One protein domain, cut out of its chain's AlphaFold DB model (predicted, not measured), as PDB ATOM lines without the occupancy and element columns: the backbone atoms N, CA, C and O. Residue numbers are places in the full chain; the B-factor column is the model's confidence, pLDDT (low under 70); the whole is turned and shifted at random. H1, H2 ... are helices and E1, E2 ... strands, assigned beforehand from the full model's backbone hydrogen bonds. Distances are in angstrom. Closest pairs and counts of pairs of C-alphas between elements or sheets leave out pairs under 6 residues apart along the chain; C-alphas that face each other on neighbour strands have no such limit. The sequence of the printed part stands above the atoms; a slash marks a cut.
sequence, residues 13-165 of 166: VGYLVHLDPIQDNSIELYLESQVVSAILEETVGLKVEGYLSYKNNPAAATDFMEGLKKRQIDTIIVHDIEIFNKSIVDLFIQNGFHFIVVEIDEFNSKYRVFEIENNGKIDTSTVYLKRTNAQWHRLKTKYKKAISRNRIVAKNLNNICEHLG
ATOM      1  N   VAL A  13      13.017   9.903  -1.555       62.72
ATOM      2  CA  VAL A  13      11.846   9.071  -1.291       62.72
ATOM      3  C   VAL A  13      11.793   7.929  -2.302       62.72
ATOM      4  O   VAL A  13      11.692   8.167  -3.506       62.72
ATOM      5  N   GLY A  14      11.848   6.690  -1.822       61.41
ATOM      6  CA  GLY A  14      11.598   5.492  -2.622       61.41
ATOM      7  C   GLY A  14      10.160   5.019  -2.448       61.41
ATOM      8  O   GLY A  14       9.646   5.006  -1.329       61.41
ATOM      9  N   TYR A  15       9.503   4.618  -3.535       62.03
ATOM     10  CA  TYR A  15       8.203   3.956  -3.454       62.03
ATOM     11  C   TYR A  15       8.419   2.457  -3.325       62.03
ATOM     12  O   TYR A  15       8.910   1.831  -4.264       62.03
ATOM     13  N   LEU A  16       8.110   1.915  -2.146       64.31
ATOM     14  CA  LEU A  16       8.223   0.497  -1.862       64.31
ATOM     15  C   LEU A  16       6.902  -0.176  -2.164       64.31
ATOM     16  O   LEU A  16       5.865   0.159  -1.588       64.31
ATOM     17  N   VAL A  17       6.977  -1.189  -3.010       59.19
ATOM     18  CA  VAL A  17       5.841  -2.054  -3.259       59.19
ATOM     19  C   VAL A  17       6.161  -3.474  -2.865       59.19
ATOM     20  O   VAL A  17       7.185  -4.046  -3.247       59.19
ATOM     21  N   HIS A  18       5.251  -4.019  -2.074       56.75
ATOM     22  CA  HIS A  18       5.223  -5.408  -1.688       56.75
ATOM     23  C   HIS A  18       4.655  -6.243  -2.839       56.75
ATOM     24  O   HIS A  18       3.515  -6.041  -3.248       56.75
ATOM     25  N   LEU A  19       5.478  -7.129  -3.401       52.12
ATOM     26  CA  LEU A  19       5.026  -8.089  -4.405       52.12
ATOM     27  C   LEU A  19       4.383  -9.281  -3.693       52.12
ATOM     28  O   LEU A  19       5.013  -9.887  -2.818       52.12
ATOM     29  N   ASP A  20       3.161  -9.625  -4.101       54.03
ATOM     30  CA  ASP A  20       2.492 -10.843  -3.658       54.03
ATOM     31  C   ASP A  20       3.381 -12.069  -3.991       54.03
ATOM     32  O   ASP A  20       3.961 -12.147  -5.078       54.03
ATOM     33  N   PRO A  21       3.592 -13.001  -3.042       49.94
ATOM     34  CA  PRO A  21       4.482 -14.141  -3.252       49.94
ATOM     35  C   PRO A  21       3.909 -15.216  -4.191       49.94
ATOM     36  O   PRO A  21       4.662 -16.086  -4.627       49.94
ATOM     37  N   ILE A  22       2.602 -15.186  -4.458       57.12
ATOM     38  CA  ILE A  22       1.836 -16.164  -5.240       57.12
ATOM     39  C   ILE A  22       1.487 -15.590  -6.620       57.12
ATOM     40  O   ILE A  22       1.531 -16.326  -7.605       57.12
ATOM     41  N   GLN A  23       1.171 -14.295  -6.703       62.59
ATOM     42  CA  GLN A  23       0.743 -13.630  -7.935       62.59
ATOM     43  C   GLN A  23       1.684 -12.481  -8.332       62.59
ATOM     44  O   GLN A  23       2.004 -11.612  -7.524       62.59
ATOM     45  N   ASP A  24       2.102 -12.430  -9.601       68.06
ATOM     46  CA  ASP A  24       2.854 -11.277 -10.106       68.06
ATOM     47  C   ASP A  24       1.920 -10.084 -10.350       68.06
ATOM     48  O   ASP A  24       1.279  -9.951 -11.391       68.06
ATOM     49  N   ASN A  25       1.869  -9.193  -9.362       71.31
ATOM     50  CA  ASN A  25       1.105  -7.949  -9.421       71.31
ATOM     51  C   ASN A  25       1.986  -6.739  -9.804       71.31
ATOM     52  O   ASN A  25       1.572  -5.590  -9.653       71.31
ATOM     53  N   SER A  26       3.211  -6.955 -10.302       72.00
ATOM     54  CA  SER A  26       4.203  -5.889 -10.525       72.00
ATOM     55  C   SER A  26       3.737  -4.781 -11.478       72.00
ATOM     56  O   SER A  26       4.035  -3.608 -11.236       72.00
ATOM     57  N   ILE A  27       2.978  -5.119 -12.526       77.69
ATOM     58  CA  ILE A  27       2.442  -4.151 -13.497       77.69
ATOM     59  C   ILE A  27       1.375  -3.259 -12.856       77.69
ATOM     60  O   ILE A  27       1.403  -2.039 -13.036       77.69
ATOM     61  N   GLU A  28       0.442  -3.851 -12.110       77.88
ATOM     62  CA  GLU A  28      -0.605  -3.107 -11.405       77.88
ATOM     63  C   GLU A  28       0.023  -2.131 -10.413       77.88
ATOM     64  O   GLU A  28      -0.222  -0.925 -10.471       77.88
ATOM     65  N   LEU A  29       0.942  -2.635  -9.599       77.38
ATOM     66  CA  LEU A  29       1.622  -1.875  -8.563       77.38
ATOM     67  C   LEU A  29       2.498  -0.746  -9.128       77.38
ATOM     68  O   LEU A  29       2.543   0.355  -8.567       77.38
ATOM     69  N   TYR A  30       3.155  -0.971 -10.271       81.62
ATOM     70  CA  TYR A  30       3.862   0.082 -10.997       81.62
ATOM     71  C   TYR A  30       2.912   1.197 -11.434       81.62
ATOM     72  O   TYR A  30       3.206   2.378 -11.237       81.62
ATOM     73  N   LEU A  31       1.759   0.855 -12.000       83.81
ATOM     74  CA  LEU A  31       0.803   1.856 -12.453       83.81
ATOM     75  C   LEU A  31       0.143   2.597 -11.279       83.81
ATOM     76  O   LEU A  31      -0.080   3.807 -11.370       83.81
ATOM     77  N   GLU A  32      -0.124   1.927 -10.159       81.38
ATOM     78  CA  GLU A  32      -0.594   2.571  -8.926       81.38
ATOM     79  C   GLU A  32       0.427   3.572  -8.370       81.38
ATOM     80  O   GLU A  32       0.058   4.691  -7.996       81.38
ATOM     81  N   SER A  33       1.721   3.227  -8.413       83.06
ATOM     82  CA  SER A  33       2.801   4.097  -7.932       83.06
ATOM     83  C   SER A  33       2.806   5.480  -8.581       83.06
ATOM     84  O   SER A  33       3.130   6.474  -7.929       83.06
ATOM     85  N   GLN A  34       2.393   5.574  -9.848       84.75
ATOM     86  CA  GLN A  34       2.329   6.835 -10.589       84.75
ATOM     87  C   GLN A  34       1.251   7.761 -10.017       84.75
ATOM     88  O   GLN A  34       1.451   8.971  -9.888       84.75
ATOM     89  N   VAL A  35       0.104   7.193  -9.635       87.62
ATOM     90  CA  VAL A  35      -0.988   7.953  -9.017       87.62
ATOM     91  C   VAL A  35      -0.589   8.398  -7.617       87.62
ATOM     92  O   VAL A  35      -0.787   9.566  -7.276       87.62
ATOM     93  N   VAL A  36       0.007   7.502  -6.829       86.88
ATOM     94  CA  VAL A  36       0.471   7.825  -5.477       86.88
ATOM     95  C   VAL A  36       1.547   8.909  -5.508       86.88
ATOM     96  O   VAL A  36       1.450   9.877  -4.756       86.88
ATOM     97  N   SER A  37       2.516   8.808  -6.419       86.12
ATOM     98  CA  SER A  37       3.569   9.816  -6.589       86.12
ATOM     99  C   SER A  37       2.981  11.198  -6.880       86.12
ATOM    100  O   SER A  37       3.355  12.178  -6.238       86.12
ATOM    101  N   ALA A  38       1.987  11.278  -7.773       87.75
ATOM    102  CA  ALA A  38       1.310  12.534  -8.087       87.75
ATOM    103  C   ALA A  38       0.491  13.089  -6.904       87.75
ATOM    104  O   ALA A  38       0.448  14.303  -6.694       87.75
ATOM    105  N   ILE A  39      -0.157  12.217  -6.122       88.31
ATOM    106  CA  ILE A  39      -0.857  12.613  -4.893       88.31
ATOM    107  C   ILE A  39       0.140  13.183  -3.882       88.31
ATOM    108  O   ILE A  39      -0.112  14.250  -3.324       88.31
ATOM    109  N   LEU A  40       1.265  12.509  -3.647       86.56
ATOM    110  CA  LEU A  40       2.277  12.933  -2.680       86.56
ATOM    111  C   LEU A  40       2.926  14.264  -3.065       86.56
ATOM    112  O   LEU A  40       3.002  15.171  -2.235       86.56
ATOM    113  N   GLU A  41       3.319  14.428  -4.325       86.81
ATOM    114  CA  GLU A  41       3.916  15.677  -4.796       86.81
ATOM    115  C   GLU A  41       2.949  16.854  -4.612       86.81
ATOM    116  O   GLU A  41       3.327  17.908  -4.105       86.81
ATOM    117  N   GLU A  42       1.671  16.668  -4.948       84.50
ATOM    118  CA  GLU A  42       0.683  17.743  -4.864       84.50
ATOM    119  C   GLU A  42       0.270  18.081  -3.422       84.50
ATOM    120  O   GLU A  42      -0.061  19.229  -3.122       84.50
ATOM    121  N   THR A  43       0.241  17.089  -2.532       80.62
ATOM    122  CA  THR A  43      -0.362  17.238  -1.197       80.62
ATOM    123  C   THR A  43       0.655  17.493  -0.102       80.62
ATOM    124  O   THR A  43       0.366  18.236   0.837       80.62
ATOM    125  N   VAL A  44       1.840  16.900  -0.228       79.00
ATOM    126  CA  VAL A  44       2.904  16.965   0.775       79.00
ATOM    127  C   VAL A  44       4.235  17.445   0.193       79.00
ATOM    128  O   VAL A  44       5.191  17.611   0.942       79.00
ATOM    129  N   GLY A  45       4.304  17.728  -1.114       82.25
ATOM    130  CA  GLY A  45       5.511  18.246  -1.766       82.25
ATOM    131  C   GLY A  45       6.622  17.209  -1.936       82.25
ATOM    132  O   GLY A  45       7.754  17.580  -2.234       82.25
ATOM    133  N   LEU A  46       6.322  15.924  -1.729       82.44
ATOM    134  CA  LEU A  46       7.304  14.848  -1.823       82.44
ATOM    135  C   LEU A  46       7.375  14.298  -3.242       82.44
ATOM    136  O   LEU A  46       6.369  13.852  -3.790       82.44
ATOM    137  N   LYS A  47       8.582  14.280  -3.805       82.00
ATOM    138  CA  LYS A  47       8.867  13.640  -5.090       82.00
ATOM    139  C   LYS A  47       9.419  12.244  -4.858       82.00
ATOM    140  O   LYS A  47      10.384  12.076  -4.119       82.00
ATOM    141  N   VAL A  48       8.801  11.263  -5.502       79.50
ATOM    142  CA  VAL A  48       9.269   9.878  -5.508       79.50
ATOM    143  C   VAL A  48      10.364   9.743  -6.568       79.50
ATOM    144  O   VAL A  48      10.133  10.032  -7.739       79.50
ATOM    145  N   GLU A  49      11.552   9.302  -6.161       71.62
ATOM    146  CA  GLU A  49      12.742   9.186  -7.021       71.62
ATOM    147  C   GLU A  49      12.779   7.867  -7.816       71.62
ATOM    148  O   GLU A  49      13.554   7.718  -8.758       71.62
ATOM    149  N   GLY A  50      11.947   6.885  -7.456       65.50
ATOM    150  CA  GLY A  50      11.854   5.637  -8.203       65.50
ATOM    151  C   GLY A  50      10.870   4.624  -7.635       65.50
ATOM    152  O   GLY A  50      10.557   4.624  -6.441       65.50
ATOM    153  N   TYR A  51      10.419   3.741  -8.527       66.88
ATOM    154  CA  TYR A  51       9.662   2.538  -8.203       66.88
ATOM    155  C   TYR A  51      10.622   1.432  -7.776       66.88
ATOM    156  O   TYR A  51      11.544   1.092  -8.521       66.88
ATOM    157  N   LEU A  52      10.418   0.883  -6.583       67.38
ATOM    158  CA  LEU A  52      11.249  -0.178  -6.044       67.38
ATOM    159  C   LEU A  52      10.360  -1.279  -5.466       67.38
ATOM    160  O   LEU A  52       9.529  -1.048  -4.593       67.38
ATOM    161  N   SER A  53      10.558  -2.499  -5.943       65.75
ATOM    162  CA  SER A  53       9.827  -3.676  -5.483       65.75
ATOM    163  C   SER A  53      10.810  -4.749  -5.038       65.75
ATOM    164  O   SER A  53      11.858  -4.923  -5.661       65.75
ATOM    165  N   TYR A  54      10.473  -5.493  -3.990       65.81
ATOM    166  CA  TYR A  54      11.247  -6.658  -3.563       65.81
ATOM    167  C   TYR A  54      10.304  -7.781  -3.128       65.81
ATOM    168  O   TYR A  54       9.149  -7.544  -2.771       65.81
ATOM    169  N   LYS A  55      10.793  -9.022  -3.183       64.69
ATOM    170  CA  LYS A  55      10.037 -10.181  -2.700       64.69
ATOM    171  C   LYS A  55      10.033 -10.185  -1.175       64.69
ATOM    172  O   LYS A  55      11.088 -10.036  -0.566       64.69
ATOM    173  N   ASN A  56       8.866 -10.415  -0.580       62.25
ATOM    174  CA  ASN A  56       8.631 -10.392   0.863       62.25
ATOM    175  C   ASN A  56       9.362 -11.513   1.629       62.25
ATOM    176  O   ASN A  56       8.751 -12.486   2.070       62.25
ATOM    177  N   ASN A  57      10.680 -11.398   1.784       67.44
ATOM    178  CA  ASN A  57      11.475 -12.250   2.657       67.44
ATOM    179  C   ASN A  57      12.608 -11.450   3.342       67.44
ATOM    180  O   ASN A  57      13.094 -10.469   2.769       67.44
ATOM    181  N   PRO A  58      13.052 -11.848   4.552       66.69
ATOM    182  CA  PRO A  58      14.042 -11.083   5.319       66.69
ATOM    183  C   PRO A  58      15.415 -10.926   4.645       66.69
ATOM    184  O   PRO A  58      16.063  -9.890   4.801       66.69
ATOM    185  N   ALA A  59      15.862 -11.929   3.882       70.56
ATOM    186  CA  ALA A  59      17.152 -11.881   3.190       70.56
ATOM    187  C   ALA A  59      17.133 -10.821   2.075       70.56
ATOM    188  O   ALA A  59      17.972  -9.924   2.052       70.56
ATOM    189  N   ALA A  60      16.096 -10.844   1.236       70.56
ATOM    190  CA  ALA A  60      15.867  -9.855   0.190       70.56
ATOM    191  C   ALA A  60      15.666  -8.444   0.759       70.56
ATOM    192  O   ALA A  60      16.121  -7.481   0.151       70.56
ATOM    193  N   ALA A  61      15.035  -8.305   1.932       73.44
ATOM    194  CA  ALA A  61      14.899  -7.012   2.604       73.44
ATOM    195  C   ALA A  61      16.265  -6.410   2.979       73.44
ATOM    196  O   ALA A  61      16.459  -5.201   2.853       73.44
ATOM    197  N   THR A  62      17.224  -7.242   3.400       76.12
ATOM    198  CA  THR A  62      18.568  -6.788   3.793       76.12
ATOM    199  C   THR A  62      19.351  -6.241   2.604       76.12
ATOM    200  O   THR A  62      19.772  -5.082   2.635       76.12
ATOM    201  N   ASP A  63      19.451  -7.015   1.523       77.69
ATOM    202  CA  ASP A  63      20.117  -6.586   0.284       77.69
ATOM    203  C   ASP A  63      19.456  -5.332  -0.303       77.69
ATOM    204  O   ASP A  63      20.110  -4.401  -0.786       77.69
ATOM    205  N   PHE A  64      18.127  -5.279  -0.223       78.62
ATOM    206  CA  PHE A  64      17.354  -4.148  -0.698       78.62
ATOM    207  C   PHE A  64      17.651  -2.871   0.100       78.62
ATOM    208  O   PHE A  64      17.892  -1.824  -0.503       78.62
ATOM    209  N   MET A  65      17.721  -2.946   1.436       81.56
ATOM    210  CA  MET A  65      18.101  -1.809   2.285       81.56
ATOM    211  C   MET A  65      19.494  -1.271   1.950       81.56
ATOM    212  O   MET A  65      19.681  -0.052   1.918       81.56
ATOM    213  N   GLU A  66      20.473  -2.134   1.671       82.19
ATOM    214  CA  GLU A  66      21.792  -1.674   1.224       82.19
ATOM    215  C   GLU A  66      21.709  -0.906  -0.098       82.19
ATOM    216  O   GLU A  66      22.335   0.148  -0.256       82.19
ATOM    217  N   GLY A  67      20.907  -1.406  -1.043       82.56
ATOM    218  CA  GLY A  67      20.625  -0.729  -2.307       82.56
ATOM    219  C   GLY A  67      20.000   0.654  -2.111       82.56
ATOM    220  O   GLY A  67      20.419   1.615  -2.761       82.56
ATOM    221  N   LEU A  68      19.050   0.781  -1.180       82.44
ATOM    222  CA  LEU A  68      18.437   2.062  -0.827       82.44
ATOM    223  C   LEU A  68      19.454   3.044  -0.237       82.44
ATOM    224  O   LEU A  68      19.541   4.182  -0.703       82.44
ATOM    225  N   LYS A  69      20.274   2.596   0.725       82.50
ATOM    226  CA  LYS A  69      21.316   3.427   1.351       82.50
ATOM    227  C   LYS A  69      22.322   3.932   0.316       82.50
ATOM    228  O   LYS A  69      22.639   5.119   0.305       82.50
ATOM    229  N   LYS A  70      22.759   3.077  -0.619       83.62
ATOM    230  CA  LYS A  70      23.638   3.469  -1.743       83.62
ATOM    231  C   LYS A  70      23.013   4.559  -2.620       83.62
ATOM    232  O   LYS A  70      23.722   5.430  -3.118       83.62
ATOM    233  N   ARG A  71      21.687   4.540  -2.789       78.56
ATOM    234  CA  ARG A  71      20.923   5.556  -3.537       78.56
ATOM    235  C   ARG A  71      20.575   6.795  -2.706       78.56
ATOM    236  O   ARG A  71      20.011   7.738  -3.261       78.56
ATOM    237  N   GLN A  72      20.956   6.816  -1.425       83.12
ATOM    238  CA  GLN A  72      20.613   7.845  -0.437       83.12
ATOM    239  C   GLN A  72      19.101   7.976  -0.214       83.12
ATOM    240  O   GLN A  72      18.612   9.055   0.104       83.12
ATOM    241  N   ILE A  73      18.358   6.886  -0.421       82.19
ATOM    242  CA  ILE A  73      16.939   6.807  -0.082       82.19
ATOM    243  C   ILE A  73      16.848   6.517   1.409       82.19
ATOM    244  O   ILE A  73      17.433   5.545   1.878       82.19
ATOM    245  N   ASP A  74      16.118   7.354   2.136       78.94
ATOM    246  CA  ASP A  74      15.915   7.233   3.586       78.94
ATOM    247  C   ASP A  74      14.428   7.174   3.967       78.94
ATOM    248  O   ASP A  74      14.090   6.907   5.117       78.94
ATOM    249  N   THR A  75      13.537   7.409   3.003       81.62
ATOM    250  CA  THR A  75      12.092   7.460   3.200       81.62
ATOM    251  C   THR A  75      11.421   6.503   2.232       81.62
ATOM    252  O   THR A  75      11.695   6.509   1.032       81.62
ATOM    253  N   ILE A  76      10.526   5.689   2.771       81.19
ATOM    254  CA  ILE A  76       9.812   4.635   2.077       81.19
ATOM    255  C   ILE A  76       8.326   4.985   2.041       81.19
ATOM    256  O   ILE A  76       7.703   5.195   3.082       81.19
ATOM    257  N   ILE A  77       7.752   5.030   0.841       80.69
ATOM    258  CA  ILE A  77       6.300   5.091   0.660       80.69
ATOM    259  C   ILE A  77       5.754   3.674   0.589       80.69
ATOM    260  O   ILE A  77       6.322   2.850  -0.121       80.69
ATOM    261  N   VAL A  78       4.634   3.423   1.255       77.94
ATOM    262  CA  VAL A  78       3.892   2.166   1.144       77.94
ATOM    263  C   VAL A  78       2.427   2.404   0.797       77.94
ATOM    264  O   VAL A  78       1.815   3.370   1.266       77.94
ATOM    265  N   HIS A  79       1.885   1.512  -0.030       73.69
ATOM    266  CA  HIS A  79       0.468   1.446  -0.369       73.69
ATOM    267  C   HIS A  79      -0.162   0.355   0.500       73.69
ATOM    268  O   HIS A  79       0.238  -0.799   0.396       73.69
ATOM    269  N   ASP A  80      -1.103   0.746   1.360       69.56
ATOM    270  CA  ASP A  80      -1.762  -0.099   2.371       69.56
ATOM    271  C   ASP A  80      -0.978  -0.328   3.680       69.56
ATOM    272  O   ASP A  80       0.247  -0.414   3.724       69.56
ATOM    273  N   ILE A  81      -1.727  -0.410   4.780       65.62
ATOM    274  CA  ILE A  81      -1.244  -0.812   6.096       65.62
ATOM    275  C   ILE A  81      -1.148  -2.346   6.243       65.62
ATOM    276  O   ILE A  81      -0.485  -2.866   7.139       65.62
ATOM    277  N   GLU A  82      -1.835  -3.116   5.409       66.12
ATOM    278  CA  GLU A  82      -1.866  -4.573   5.583       66.12
ATOM    279  C   GLU A  82      -0.536  -5.237   5.200       66.12
ATOM    280  O   GLU A  82      -0.205  -6.314   5.697       66.12
ATOM    281  N   ILE A  83       0.307  -4.536   4.437       58.47
ATOM    282  CA  ILE A  83       1.657  -4.994   4.089       58.47
ATOM    283  C   ILE A  83       2.656  -4.899   5.256       58.47
ATOM    284  O   ILE A  83       3.801  -5.342   5.125       58.47
ATOM    285  N   PHE A  84       2.261  -4.321   6.399       63.19
ATOM    286  CA  PHE A  84       3.112  -4.191   7.583       63.19
ATOM    287  C   PHE A  84       3.279  -5.537   8.304       63.19
ATOM    288  O   PHE A  84       2.785  -5.739   9.415       63.19
ATOM    289  N   ASN A  85       4.058  -6.455   7.722       67.06
ATOM    290  CA  ASN A  85       4.692  -7.490   8.529       67.06
ATOM    291  C   ASN A  85       5.659  -6.796   9.495       67.06
ATOM    292  O   ASN A  85       6.695  -6.263   9.086       67.06
ATOM    293  N   LYS A  86       5.289  -6.793  10.778       70.31
ATOM    294  CA  LYS A  86       5.996  -6.095  11.853       70.31
ATOM    295  C   LYS A  86       7.508  -6.328  11.814       70.31
ATOM    296  O   LYS A  86       8.262  -5.373  11.922       70.31
ATOM    297  N   SER A  87       7.947  -7.566  11.578       70.69
ATOM    298  CA  SER A  87       9.372  -7.921  11.596       70.69
ATOM    299  C   SER A  87      10.196  -7.217  10.514       70.69
ATOM    300  O   SER A  87      11.337  -6.835  10.755       70.69
ATOM    301  N   ILE A  88       9.620  -7.013   9.331       72.31
ATOM    302  CA  ILE A  88      10.299  -6.365   8.209       72.31
ATOM    303  C   ILE A  88      10.346  -4.860   8.427       72.31
ATOM    304  O   ILE A  88      11.382  -4.235   8.239       72.31
ATOM    305  N   VAL A  89       9.242  -4.266   8.861       73.75
ATOM    306  CA  VAL A  89       9.188  -2.819   9.089       73.75
ATOM    307  C   VAL A  89      10.078  -2.428  10.260       73.75
ATOM    308  O   VAL A  89      10.839  -1.471  10.137       73.75
ATOM    309  N   ASP A  90      10.094  -3.226  11.330       74.31
ATOM    310  CA  ASP A  90      11.054  -3.074  12.423       74.31
ATOM    311  C   ASP A  90      12.498  -3.111  11.898       74.31
ATOM    312  O   ASP A  90      13.310  -2.273  12.289       74.31
ATOM    313  N   LEU A  91      12.813  -4.012  10.961       77.62
ATOM    314  CA  LEU A  91      14.141  -4.112  10.355       77.62
ATOM    315  C   LEU A  91      14.529  -2.844   9.569       77.62
ATOM    316  O   LEU A  91      15.626  -2.317   9.771       77.62
ATOM    317  N   PHE A  92      13.653  -2.314   8.709       80.06
ATOM    318  CA  PHE A  92      13.911  -1.049   8.001       80.06
ATOM    319  C   PHE A  92      14.075   0.117   8.980       80.06
ATOM    320  O   PHE A  92      14.955   0.964   8.841       80.06
ATOM    321  N   ILE A  93      13.266   0.149  10.026       77.50
ATOM    322  CA  ILE A  93      13.249   1.260  10.966       77.50
ATOM    323  C   ILE A  93      14.480   1.255  11.876       77.50
ATOM    324  O   ILE A  93      15.092   2.303  12.086       77.50
ATOM    325  N   GLN A  94      14.925   0.078  12.325       78.38
ATOM    326  CA  GLN A  94      16.226  -0.106  12.982       78.38
ATOM    327  C   GLN A  94      17.396   0.334  12.091       78.38
ATOM    328  O   GLN A  94      18.435   0.758  12.592       78.38
ATOM    329  N   ASN A  95      17.219   0.282  10.769       79.31
ATOM    330  CA  ASN A  95      18.196   0.730   9.782       79.31
ATOM    331  C   ASN A  95      18.088   2.219   9.409       79.31
ATOM    332  O   ASN A  95      18.822   2.663   8.522       79.31
ATOM    333  N   GLY A  96      17.228   2.985  10.091       78.94
ATOM    334  CA  GLY A  96      17.113   4.438   9.944       78.94
ATOM    335  C   GLY A  96      16.139   4.908   8.863       78.94
ATOM    336  O   GLY A  96      16.148   6.091   8.533       78.94
ATOM    337  N   PHE A  97      15.308   4.018   8.312       81.31
ATOM    338  CA  PHE A  97      14.318   4.388   7.300       81.31
ATOM    339  C   PHE A  97      13.044   4.987   7.915       81.31
ATOM    340  O   PHE A  97      12.541   4.519   8.938       81.31
ATOM    341  N   HIS A  98      12.496   6.000   7.247       80.25
ATOM    342  CA  HIS A  98      11.196   6.608   7.532       80.25
ATOM    343  C   HIS A  98      10.103   5.989   6.664       80.25
ATOM    344  O   HIS A  98      10.370   5.603   5.529       80.25
ATOM    345  N   PHE A  99       8.865   5.951   7.158       81.12
ATOM    346  CA  PHE A  99       7.733   5.387   6.420       81.12
ATOM    347  C   PHE A  99       6.591   6.382   6.286       81.12
ATOM    348  O   PHE A  99       6.135   6.965   7.270       81.12
ATOM    349  N   ILE A 100       6.084   6.512   5.066       83.00
ATOM    350  CA  ILE A 100       4.873   7.263   4.752       83.00
ATOM    351  C   ILE A 100       3.886   6.298   4.117       83.00
ATOM    352  O   ILE A 100       4.182   5.640   3.122       83.00
ATOM    353  N   VAL A 101       2.697   6.233   4.694       83.12
ATOM    354  CA  VAL A 101       1.612   5.402   4.190       83.12
ATOM    355  C   VAL A 101       0.696   6.260   3.348       83.12
ATOM    356  O   VAL A 101       0.281   7.344   3.771       83.12
ATOM    357  N   VAL A 102       0.360   5.751   2.168       86.56
ATOM    358  CA  VAL A 102      -0.700   6.293   1.328       86.56
ATOM    359  C   VAL A 102      -1.758   5.220   1.174       86.56
ATOM    360  O   VAL A 102      -1.480   4.121   0.711       86.56
ATOM    361  N   GLU A 103      -2.983   5.546   1.565       86.75
ATOM    362  CA  GLU A 103      -4.129   4.669   1.352       86.75
ATOM    363  C   GLU A 103      -5.112   5.337   0.408       86.75
ATOM    364  O   GLU A 103      -5.431   6.523   0.563       86.75
ATOM    365  N   ILE A 104      -5.616   4.558  -0.545       87.12
ATOM    366  CA  ILE A 104      -6.612   4.983  -1.518       87.12
ATOM    367  C   ILE A 104      -7.870   4.137  -1.307       87.12
ATOM    368  O   ILE A 104      -7.874   2.931  -1.516       87.12
ATOM    369  N   ASP A 105      -8.958   4.788  -0.904       88.00
ATOM    370  CA  ASP A 105     -10.297   4.205  -0.874       88.00
ATOM    371  C   ASP A 105     -11.012   4.614  -2.156       88.00
ATOM    372  O   ASP A 105     -11.592   5.699  -2.279       88.00
ATOM    373  N   GLU A 106     -10.926   3.754  -3.157       82.31
ATOM    374  CA  GLU A 106     -11.493   4.046  -4.462       82.31
ATOM    375  C   GLU A 106     -13.018   4.088  -4.460       82.31
ATOM    376  O   GLU A 106     -13.604   4.950  -5.127       82.31
ATOM    377  N   PHE A 107     -13.649   3.200  -3.685       85.75
ATOM    378  CA  PHE A 107     -15.101   3.080  -3.598       85.75
ATOM    379  C   PHE A 107     -15.713   4.390  -3.105       85.75
ATOM    380  O   PHE A 107     -16.600   4.959  -3.743       85.75
ATOM    381  N   ASN A 108     -15.159   4.942  -2.024       89.75
ATOM    382  CA  ASN A 108     -15.579   6.239  -1.504       89.75
ATOM    383  C   ASN A 108     -14.865   7.414  -2.173       89.75
ATOM    384  O   ASN A 108     -15.141   8.575  -1.851       89.75
ATOM    385  N   SER A 109     -13.966   7.137  -3.119       89.94
ATOM    386  CA  SER A 109     -13.166   8.125  -3.829       89.94
ATOM    387  C   SER A 109     -12.383   9.053  -2.894       89.94
ATOM    388  O   SER A 109     -12.415  10.284  -3.040       89.94
ATOM    389  N   LYS A 110     -11.695   8.476  -1.917       92.38
ATOM    390  CA  LYS A 110     -10.897   9.194  -0.927       92.38
ATOM    391  C   LYS A 110      -9.473   8.654  -0.881       92.38
ATOM    392  O   LYS A 110      -9.196   7.557  -1.340       92.38
ATOM    393  N   TYR A 111      -8.570   9.449  -0.336       91.38
ATOM    394  CA  TYR A 111      -7.225   9.017   0.011       91.38
ATOM    395  C   TYR A 111      -6.817   9.631   1.346       91.38
ATOM    396  O   TYR A 111      -7.377  10.651   1.758       91.38
ATOM    397  N   ARG A 112      -5.839   9.038   2.015       90.12
ATOM    398  CA  ARG A 112      -5.194   9.627   3.190       90.12
ATOM    399  C   ARG A 112      -3.701   9.354   3.162       90.12
ATOM    400  O   ARG A 112      -3.259   8.380   2.560       90.12
ATOM    401  N   VAL A 113      -2.948  10.238   3.805       88.31
ATOM    402  CA  VAL A 113      -1.489  10.157   3.916       88.31
ATOM    403  C   VAL A 113      -1.110  10.352   5.377       88.31
ATOM    404  O   VAL A 113      -1.598  11.288   6.013       88.31
ATOM    405  N   PHE A 114      -0.255   9.486   5.914       85.62
ATOM    406  CA  PHE A 114       0.252   9.616   7.280       85.62
ATOM    407  C   PHE A 114       1.665   9.043   7.420       85.62
ATOM    408  O   PHE A 114       2.056   8.141   6.685       85.62
ATOM    409  N   GLU A 115       2.436   9.583   8.364       82.19
ATOM    410  CA  GLU A 115       3.787   9.110   8.679       82.19
ATOM    411  C   GLU A 115       3.764   8.132   9.852       82.19
ATOM    412  O   GLU A 115       3.033   8.305  10.839       82.19
ATOM    413  N   ILE A 116       4.615   7.117   9.759       75.62
ATOM    414  CA  ILE A 116       4.931   6.243  10.879       75.62
ATOM    415  C   ILE A 116       6.171   6.809  11.556       75.62
ATOM    416  O   ILE A 116       7.296   6.657  11.085       75.62
ATOM    417  N   GLU A 117       5.946   7.484  12.678       67.56
ATOM    418  CA  GLU A 117       7.036   7.925  13.545       67.56
ATOM    419  C   GLU A 117       7.690   6.708  14.210       67.56
ATOM    420  O   GLU A 117       7.008   5.786  14.668       67.56
ATOM    421  N   ASN A 118       9.020   6.719  14.256       62.22
ATOM    422  CA  ASN A 118       9.809   5.693  14.917       62.22
ATOM    423  C   ASN A 118      10.097   6.097  16.366       62.22
ATOM    424  O   ASN A 118      11.022   6.858  16.643       62.22
ATOM    425  N   ASN A 119       9.323   5.545  17.294       60.84
ATOM    426  CA  ASN A 119       9.499   5.743  18.732       60.84
ATOM    427  C   ASN A 119      10.268   4.570  19.383       60.84
ATOM    428  O   ASN A 119      10.238   4.425  20.603       60.84
ATOM    429  N   GLY A 120      10.873   3.669  18.595       54.38
ATOM    430  CA  GLY A 120      11.551   2.460  19.090       54.38
ATOM    431  C   GLY A 120      10.624   1.312  19.525       54.38
ATOM    432  O   GLY A 120      11.106   0.266  19.951       54.38
ATOM    433  N   LYS A 121       9.299   1.475  19.411       54.53
ATOM    434  CA  LYS A 121       8.286   0.425  19.615       54.53
ATOM    435  C   LYS A 121       7.148   0.622  18.624       54.53
ATOM    436  O   LYS A 121       6.157   1.280  18.937       54.53
ATOM    437  N   ILE A 122       7.291   0.080  17.422       59.91
ATOM    438  CA  ILE A 122       6.203   0.111  16.447       59.91
ATOM    439  C   ILE A 122       5.347  -1.113  16.704       59.91
ATOM    440  O   ILE A 122       5.616  -2.225  16.264       59.91
ATOM    441  N   ASP A 123       4.330  -0.905  17.529       63.44
ATOM    442  CA  ASP A 123       3.254  -1.870  17.637       63.44
ATOM    443  C   ASP A 123       2.263  -1.639  16.496       63.44
ATOM    444  O   ASP A 123       1.894  -0.492  16.224       63.44
ATOM    445  N   THR A 124       1.810  -2.714  15.848       65.25
ATOM    446  CA  THR A 124       0.815  -2.635  14.766       65.25
ATOM    447  C   THR A 124      -0.411  -1.867  15.247       65.25
ATOM    448  O   THR A 124      -0.879  -0.974  14.546       65.25
ATOM    449  N   SER A 125      -0.838  -2.083  16.496       66.38
ATOM    450  CA  SER A 125      -1.913  -1.330  17.156       66.38
ATOM    451  C   SER A 125      -1.721   0.191  17.082       66.38
ATOM    452  O   SER A 125      -2.669   0.925  16.819       66.38
ATOM    453  N   THR A 126      -0.490   0.688  17.251       69.31
ATOM    454  CA  THR A 126      -0.179   2.127  17.179       69.31
ATOM    455  C   THR A 126      -0.289   2.655  15.749       69.31
ATOM    456  O   THR A 126      -0.821   3.744  15.533       69.31
ATOM    457  N   VAL A 127       0.156   1.876  14.757       69.56
ATOM    458  CA  VAL A 127       0.010   2.236  13.337       69.56
ATOM    459  C   VAL A 127      -1.470   2.252  12.938       69.56
ATOM    460  O   VAL A 127      -1.919   3.205  12.305       69.56
ATOM    461  N   TYR A 128      -2.257   1.267  13.385       67.56
ATOM    462  CA  TYR A 128      -3.709   1.220  13.172       67.56
ATOM    463  C   TYR A 128      -4.445   2.400  13.829       67.56
ATOM    464  O   TYR A 128      -5.354   2.985  13.232       67.56
ATOM    465  N   LEU A 129      -4.039   2.807  15.035       69.56
ATOM    466  CA  LEU A 129      -4.572   4.008  15.686       69.56
ATOM    467  C   LEU A 129      -4.244   5.275  14.883       69.56
ATOM    468  O   LEU A 129      -5.137   6.083  14.620       69.56
ATOM    469  N   LYS A 130      -2.994   5.436  14.424       69.81
ATOM    470  CA  LYS A 130      -2.596   6.564  13.561       69.81
ATOM    471  C   LYS A 130      -3.372   6.584  12.246       69.81
ATOM    472  O   LYS A 130      -3.887   7.635  11.873       69.81
ATOM    473  N   ARG A 131      -3.525   5.425  11.598       76.75
ATOM    474  CA  ARG A 131      -4.370   5.234  10.411       76.75
ATOM    475  C   ARG A 131      -5.773   5.775  10.663       76.75
ATOM    476  O   ARG A 131      -6.262   6.588   9.886       76.75
ATOM    477  N   THR A 132      -6.403   5.371  11.762       71.62
ATOM    478  CA  THR A 132      -7.778   5.767  12.115       71.62
ATOM    479  C   THR A 132      -7.922   7.279  12.303       71.62
ATOM    480  O   THR A 132      -8.917   7.855  11.870       71.62
ATOM    481  N   ASN A 133      -6.907   7.928  12.872       80.00
ATOM    482  CA  ASN A 133      -6.901   9.373  13.112       80.00
ATOM    483  C   ASN A 133      -6.519  10.209  11.879       80.00
ATOM    484  O   ASN A 133      -6.757  11.418  11.861       80.00
ATOM    485  N   ALA A 134      -5.915   9.603  10.855       83.75
ATOM    486  CA  ALA A 134      -5.490  10.313   9.657       83.75
ATOM    487  C   ALA A 134      -6.695  10.792   8.828       83.75
ATOM    488  O   ALA A 134      -7.627  10.037   8.533       83.75
ATOM    489  N   GLN A 135      -6.658  12.065   8.429       90.19
ATOM    490  CA  GLN A 135      -7.747  12.698   7.698       90.19
ATOM    491  C   GLN A 135      -7.893  12.111   6.288       90.19
ATOM    492  O   GLN A 135      -6.942  12.055   5.512       90.19
ATOM    493  N   TRP A 136      -9.126  11.753   5.930       92.88
ATOM    494  CA  TRP A 136      -9.475  11.409   4.557       92.88
ATOM    495  C   TRP A 136      -9.718  12.655   3.705       92.88
ATOM    496  O   TRP A 136     -10.500  13.543   4.053       92.88
ATOM    497  N   HIS A 137      -9.114  12.665   2.526       91.69
ATOM    498  CA  HIS A 137      -9.244  13.692   1.504       91.69
ATOM    499  C   HIS A 137      -9.967  13.130   0.281       91.69
ATOM    500  O   HIS A 137      -9.893  11.941  -0.006       91.69
ATOM    501  N   ARG A 138     -10.681  13.973  -0.471       93.00
ATOM    502  CA  ARG A 138     -11.353  13.538  -1.706       93.00
ATOM    503  C   ARG A 138     -10.338  13.356  -2.833       93.00
ATOM    504  O   ARG A 138      -9.564  14.268  -3.116       93.00
ATOM    505  N   LEU A 139     -10.417  12.237  -3.550       91.56
ATOM    506  CA  LEU A 139      -9.675  12.045  -4.796       91.56
ATOM    507  C   LEU A 139     -10.176  13.027  -5.858       91.56
ATOM    508  O   LEU A 139     -11.359  13.036  -6.221       91.56
ATOM    509  N   LYS A 140      -9.257  13.822  -6.411       91.50
ATOM    510  CA  LYS A 140      -9.537  14.655  -7.584       91.50
ATOM    511  C   LYS A 140      -9.900  13.780  -8.781       91.50
ATOM    512  O   LYS A 140      -9.362  12.688  -8.958       91.50
ATOM    513  N   THR A 141     -10.752  14.300  -9.664       91.19
ATOM    514  CA  THR A 141     -11.216  13.600 -10.876       91.19
ATOM    515  C   THR A 141     -10.068  13.060 -11.732       91.19
ATOM    516  O   THR A 141     -10.192  11.974 -12.292       91.19
ATOM    517  N   LYS A 142      -8.937  13.778 -11.807       90.31
ATOM    518  CA  LYS A 142      -7.746  13.318 -12.538       90.31
ATOM    519  C   LYS A 142      -7.181  12.001 -11.989       90.31
ATOM    520  O   LYS A 142      -6.877  11.118 -12.780       90.31
ATOM    521  N   TYR A 143      -7.130  11.837 -10.665       90.69
ATOM    522  CA  TYR A 143      -6.627  10.620 -10.024       90.69
ATOM    523  C   TYR A 143      -7.589   9.455 -10.229       90.69
ATOM    524  O   TYR A 143      -7.162   8.388 -10.642       90.69
ATOM    525  N   LYS A 144      -8.900   9.688 -10.078       88.81
ATOM    526  CA  LYS A 144      -9.918   8.658 -10.355       88.81
ATOM    527  C   LYS A 144      -9.811   8.111 -11.781       88.81
ATOM    528  O   LYS A 144      -9.835   6.905 -11.997       88.81
ATOM    529  N   LYS A 145      -9.675   9.015 -12.760       90.12
ATOM    530  CA  LYS A 145      -9.507   8.644 -14.172       90.12
ATOM    531  C   LYS A 145      -8.209   7.871 -14.401       90.12
ATOM    532  O   LYS A 145      -8.223   6.922 -15.174       90.12
ATOM    533  N   ALA A 146      -7.114   8.275 -13.757       88.94
ATOM    534  CA  ALA A 146      -5.832   7.586 -13.866       88.94
ATOM    535  C   ALA A 146      -5.909   6.162 -13.296       88.94
ATOM    536  O   ALA A 146      -5.598   5.227 -14.019       88.94
ATOM    537  N   ILE A 147      -6.432   5.989 -12.078       88.56
ATOM    538  CA  ILE A 147      -6.616   4.675 -11.435       88.56
ATOM    539  C   ILE A 147      -7.442   3.737 -12.324       88.56
ATOM    540  O   ILE A 147      -7.015   2.633 -12.651       88.56
ATOM    541  N   SER A 148      -8.606   4.200 -12.793       86.88
ATOM    542  CA  SER A 148      -9.479   3.389 -13.651       86.88
ATOM    543  C   SER A 148      -8.803   2.978 -14.965       86.88
ATOM    544  O   SER A 148      -8.924   1.828 -15.380       86.88
ATOM    545  N   ARG A 149      -8.063   3.891 -15.611       89.31
ATOM    546  CA  ARG A 149      -7.303   3.581 -16.834       89.31
ATOM    547  C   ARG A 149      -6.182   2.587 -16.560       89.31
ATOM    548  O   ARG A 149      -6.031   1.632 -17.314       89.31
ATOM    549  N   ASN A 150      -5.438   2.799 -15.482       88.69
ATOM    550  CA  ASN A 150      -4.320   1.960 -15.080       88.69
ATOM    551  C   ASN A 150      -4.759   0.514 -14.844       88.69
ATOM    552  O   ASN A 150      -4.098  -0.390 -15.334       88.69
ATOM    553  N   ARG A 151      -5.922   0.286 -14.226       85.12
ATOM    554  CA  ARG A 151      -6.491  -1.063 -14.077       85.12
ATOM    555  C   ARG A 151      -6.788  -1.760 -15.398       85.12
ATOM    556  O   ARG A 151      -6.487  -2.938 -15.556       85.12
ATOM    557  N   ILE A 152      -7.377  -1.043 -16.355       89.00
ATOM    558  CA  ILE A 152      -7.658  -1.602 -17.686       89.00
ATOM    559  C   ILE A 152      -6.344  -1.984 -18.376       89.00
ATOM    560  O   ILE A 152      -6.243  -3.059 -18.961       89.00
ATOM    561  N   VAL A 153      -5.331  -1.120 -18.278       88.44
ATOM    562  CA  VAL A 153      -4.000  -1.376 -18.838       88.44
ATOM    563  C   VAL A 153      -3.332  -2.569 -18.153       88.44
ATOM    564  O   VAL A 153      -2.893  -3.472 -18.855       88.44
ATOM    565  N   ALA A 154      -3.309  -2.615 -16.819       86.38
ATOM    566  CA  ALA A 154      -2.738  -3.719 -16.048       86.38
ATOM    567  C   ALA A 154      -3.373  -5.057 -16.434       86.38
ATOM    568  O   ALA A 154      -2.666  -5.989 -16.797       86.38
ATOM    569  N   LYS A 155      -4.710  -5.117 -16.469       86.44
ATOM    570  CA  LYS A 155      -5.443  -6.316 -16.887       86.44
ATOM    571  C   LYS A 155      -5.058  -6.765 -18.295       86.44
ATOM    572  O   LYS A 155      -4.816  -7.943 -18.520       86.44
ATOM    573  N   ASN A 156      -5.003  -5.836 -19.248       87.50
ATOM    574  CA  ASN A 156      -4.655  -6.171 -20.626       87.50
ATOM    575  C   ASN A 156      -3.215  -6.677 -20.747       87.50
ATOM    576  O   ASN A 156      -2.973  -7.623 -21.487       87.50
ATOM    577  N   LEU A 157      -2.274  -6.059 -20.031       85.31
ATOM    578  CA  LEU A 157      -0.876  -6.482 -20.036       85.31
ATOM    579  C   LEU A 157      -0.702  -7.854 -19.379       85.31
ATOM    580  O   LEU A 157      -0.046  -8.706 -19.964       85.31
ATOM    581  N   ASN A 158      -1.350  -8.096 -18.239       81.38
ATOM    582  CA  ASN A 158      -1.320  -9.400 -17.576       81.38
ATOM    583  C   ASN A 158      -1.880 -10.500 -18.490       81.38
ATOM    584  O   ASN A 158      -1.220 -11.513 -18.686       81.38
ATOM    585  N   ASN A 159      -3.017 -10.260 -19.153       84.00
ATOM    586  CA  ASN A 159      -3.575 -11.206 -20.127       84.00
ATOM    587  C   ASN A 159      -2.602 -11.510 -21.284       84.00
ATOM    588  O   ASN A 159      -2.575 -12.626 -21.798       84.00
ATOM    589  N   ILE A 160      -1.827 -10.513 -21.734       83.75
ATOM    590  CA  ILE A 160      -0.811 -10.705 -22.777       83.75
ATOM    591  C   ILE A 160       0.336 -11.569 -22.245       83.75
ATOM    592  O   ILE A 160       0.747 -12.499 -22.936       83.75
ATOM    593  N   CYS A 161       0.839 -11.294 -21.038       79.00
ATOM    594  CA  CYS A 161       1.893 -12.093 -20.409       79.00
ATOM    595  C   CYS A 161       1.464 -13.557 -20.243       79.00
ATOM    596  O   CYS A 161       2.176 -14.450 -20.698       79.00
ATOM    597  N   GLU A 162       0.254 -13.790 -19.721       79.69
ATOM    598  CA  GLU A 162      -0.333 -15.128 -19.577       79.69
ATOM    599  C   GLU A 162      -0.417 -15.861 -20.922       79.69
ATOM    600  O   GLU A 162      -0.054 -17.033 -21.027       79.69
ATOM    601  N   HIS A 163      -0.853 -15.171 -21.982       81.00
ATOM    602  CA  HIS A 163      -0.947 -15.759 -23.319       81.00
ATOM    603  C   HIS A 163       0.422 -16.104 -23.926       81.00
ATOM    604  O   HIS A 163       0.530 -17.037 -24.721       81.00
ATOM    605  N   LEU A 164       1.464 -15.361 -23.555       83.06
ATOM    606  CA  LEU A 164       2.838 -15.579 -24.005       83.06
ATOM    607  C   LEU A 164       3.612 -16.578 -23.126       83.06
ATOM    608  O   LEU A 164       4.758 -16.887 -23.450       83.06
ATOM    609  N   GLY A 165       3.004 -17.103 -22.056       67.31
ATOM    610  CA  GLY A 165       3.646 -18.039 -21.129       67.31
ATOM    611  C   GLY A 165       4.796 -17.421 -20.330       67.31
ATOM    612  O   GLY A 165       5.743 -18.135 -19.993       67.31
TER     613      GLY A 165
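This is residues 13 to 165 of the 166 residues of an uncharacterized protein of Anoxybacillus vitaminiphilus (UniProt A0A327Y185). A strongly twisted sheet of five strands curls round the helix H1, and the long helix H5 packs on H1, running the opposite way, with residues 159 to 165 sticking out free. H2 and H4 cover parts of the other face of the sheet, while H3, next to H2, only grazes it. The printed part has 153 residues, with five named helices and five named strands in the order E1 H1 E2 H2 E3 H3 E4 E5 H4 H5. The mixed sheet has the order E2 E1 E3 E4 E5, with the first four strands parallel and E5 antiparallel to E4; the class is mixed, helices and strands. The whole is compact, with a radius of gyration of the C-alphas of 15.8 A and spans of 45 by 38 by 27 A.

E1 is residues 13 to 19, beginning at C-alpha 13 at (11.846, 9.071, -1.291) and 18.7 A long. H1 is residues 26 to 44, 25.5 A, and E2 is residues 48 to 55, 20.3 A. H2 is residues 58 to 70, 18.8 A, and E3 is residues 73 to 79, 17.3 A. H3 is residues 86 to 94, 11.9 A. E4, residues 98 to 105, is 23.2 A long and begins at C-alpha 98 at (11.196, 6.608, 7.532); E5, residues 110 to 116, is 20.0 A. H4 is residues 124 to 133, 14.4 A. H5, residues 141 to 164, is the longest helix, 34.9 A, and ends at C-alpha 164 at (2.838, -15.579, -24.005).

In the sheet E2 and E5 are the edge strands. E2 and E1 are parallel at 27 degrees, with N 52 and O 15 2.9 A apart, within hydrogen-bond range. E1 and E3 are parallel at 45 degrees, with N 16 and O 77 at 2.9 A. E3 and E4 are parallel at 22 degrees, with N 76 and O 98 at 2.8 A. E4 and E5 form an antiparallel hairpin at 163 degrees, with N 101 and O 114 at 2.8 A. E1, H1, E2 and E3, H3, E4 are strand-helix-strand units, two parallel neighbour strands with a helix between them in the chain; E2, H2, E3 is a split one, with E1 between its strands. The three crossovers are right-handed. There are three layers, with H2 and H4 on one face of the sheet and H1 on the opposite face. H1 is closest to E2 at the C-alphas of Ser 37 and Val 48, 5.8 A apart. H1 and H5 touch, closest at the C-alphas of Glu 28 and Ala 154, 5.1 A, at a shallow tilt of 17 degrees, opposite ways. H5 is not on the sheet. H4 lies over E5 at a height over the sheet of 9.6 A, slantwise to the strands at 43 degrees on the local plane. H2 and H3 only just touch, with 3 pairs of C-alphas within 8 A, the closest those of Pro 58 and Ile 88, 6.7 A. Every O i to N i+4 pair is within hydrogen-bond range in H2, H3, H4 and H5; in H1 it is 13 of 15.

The C-alphas of Asn 119 and His 163 are the two farthest apart, 48.4 A. The printed part has no cut, and no link is long. Residues 110 to 111 of E5 pair antiparallel with residues 137 to 138, in the short link from H4 to H5. The mean pLDDT of the printed part is 77.4; it is under 70 at residues 13 to 24, 50 to 58, 80 to 85, 117 to 130 and 165.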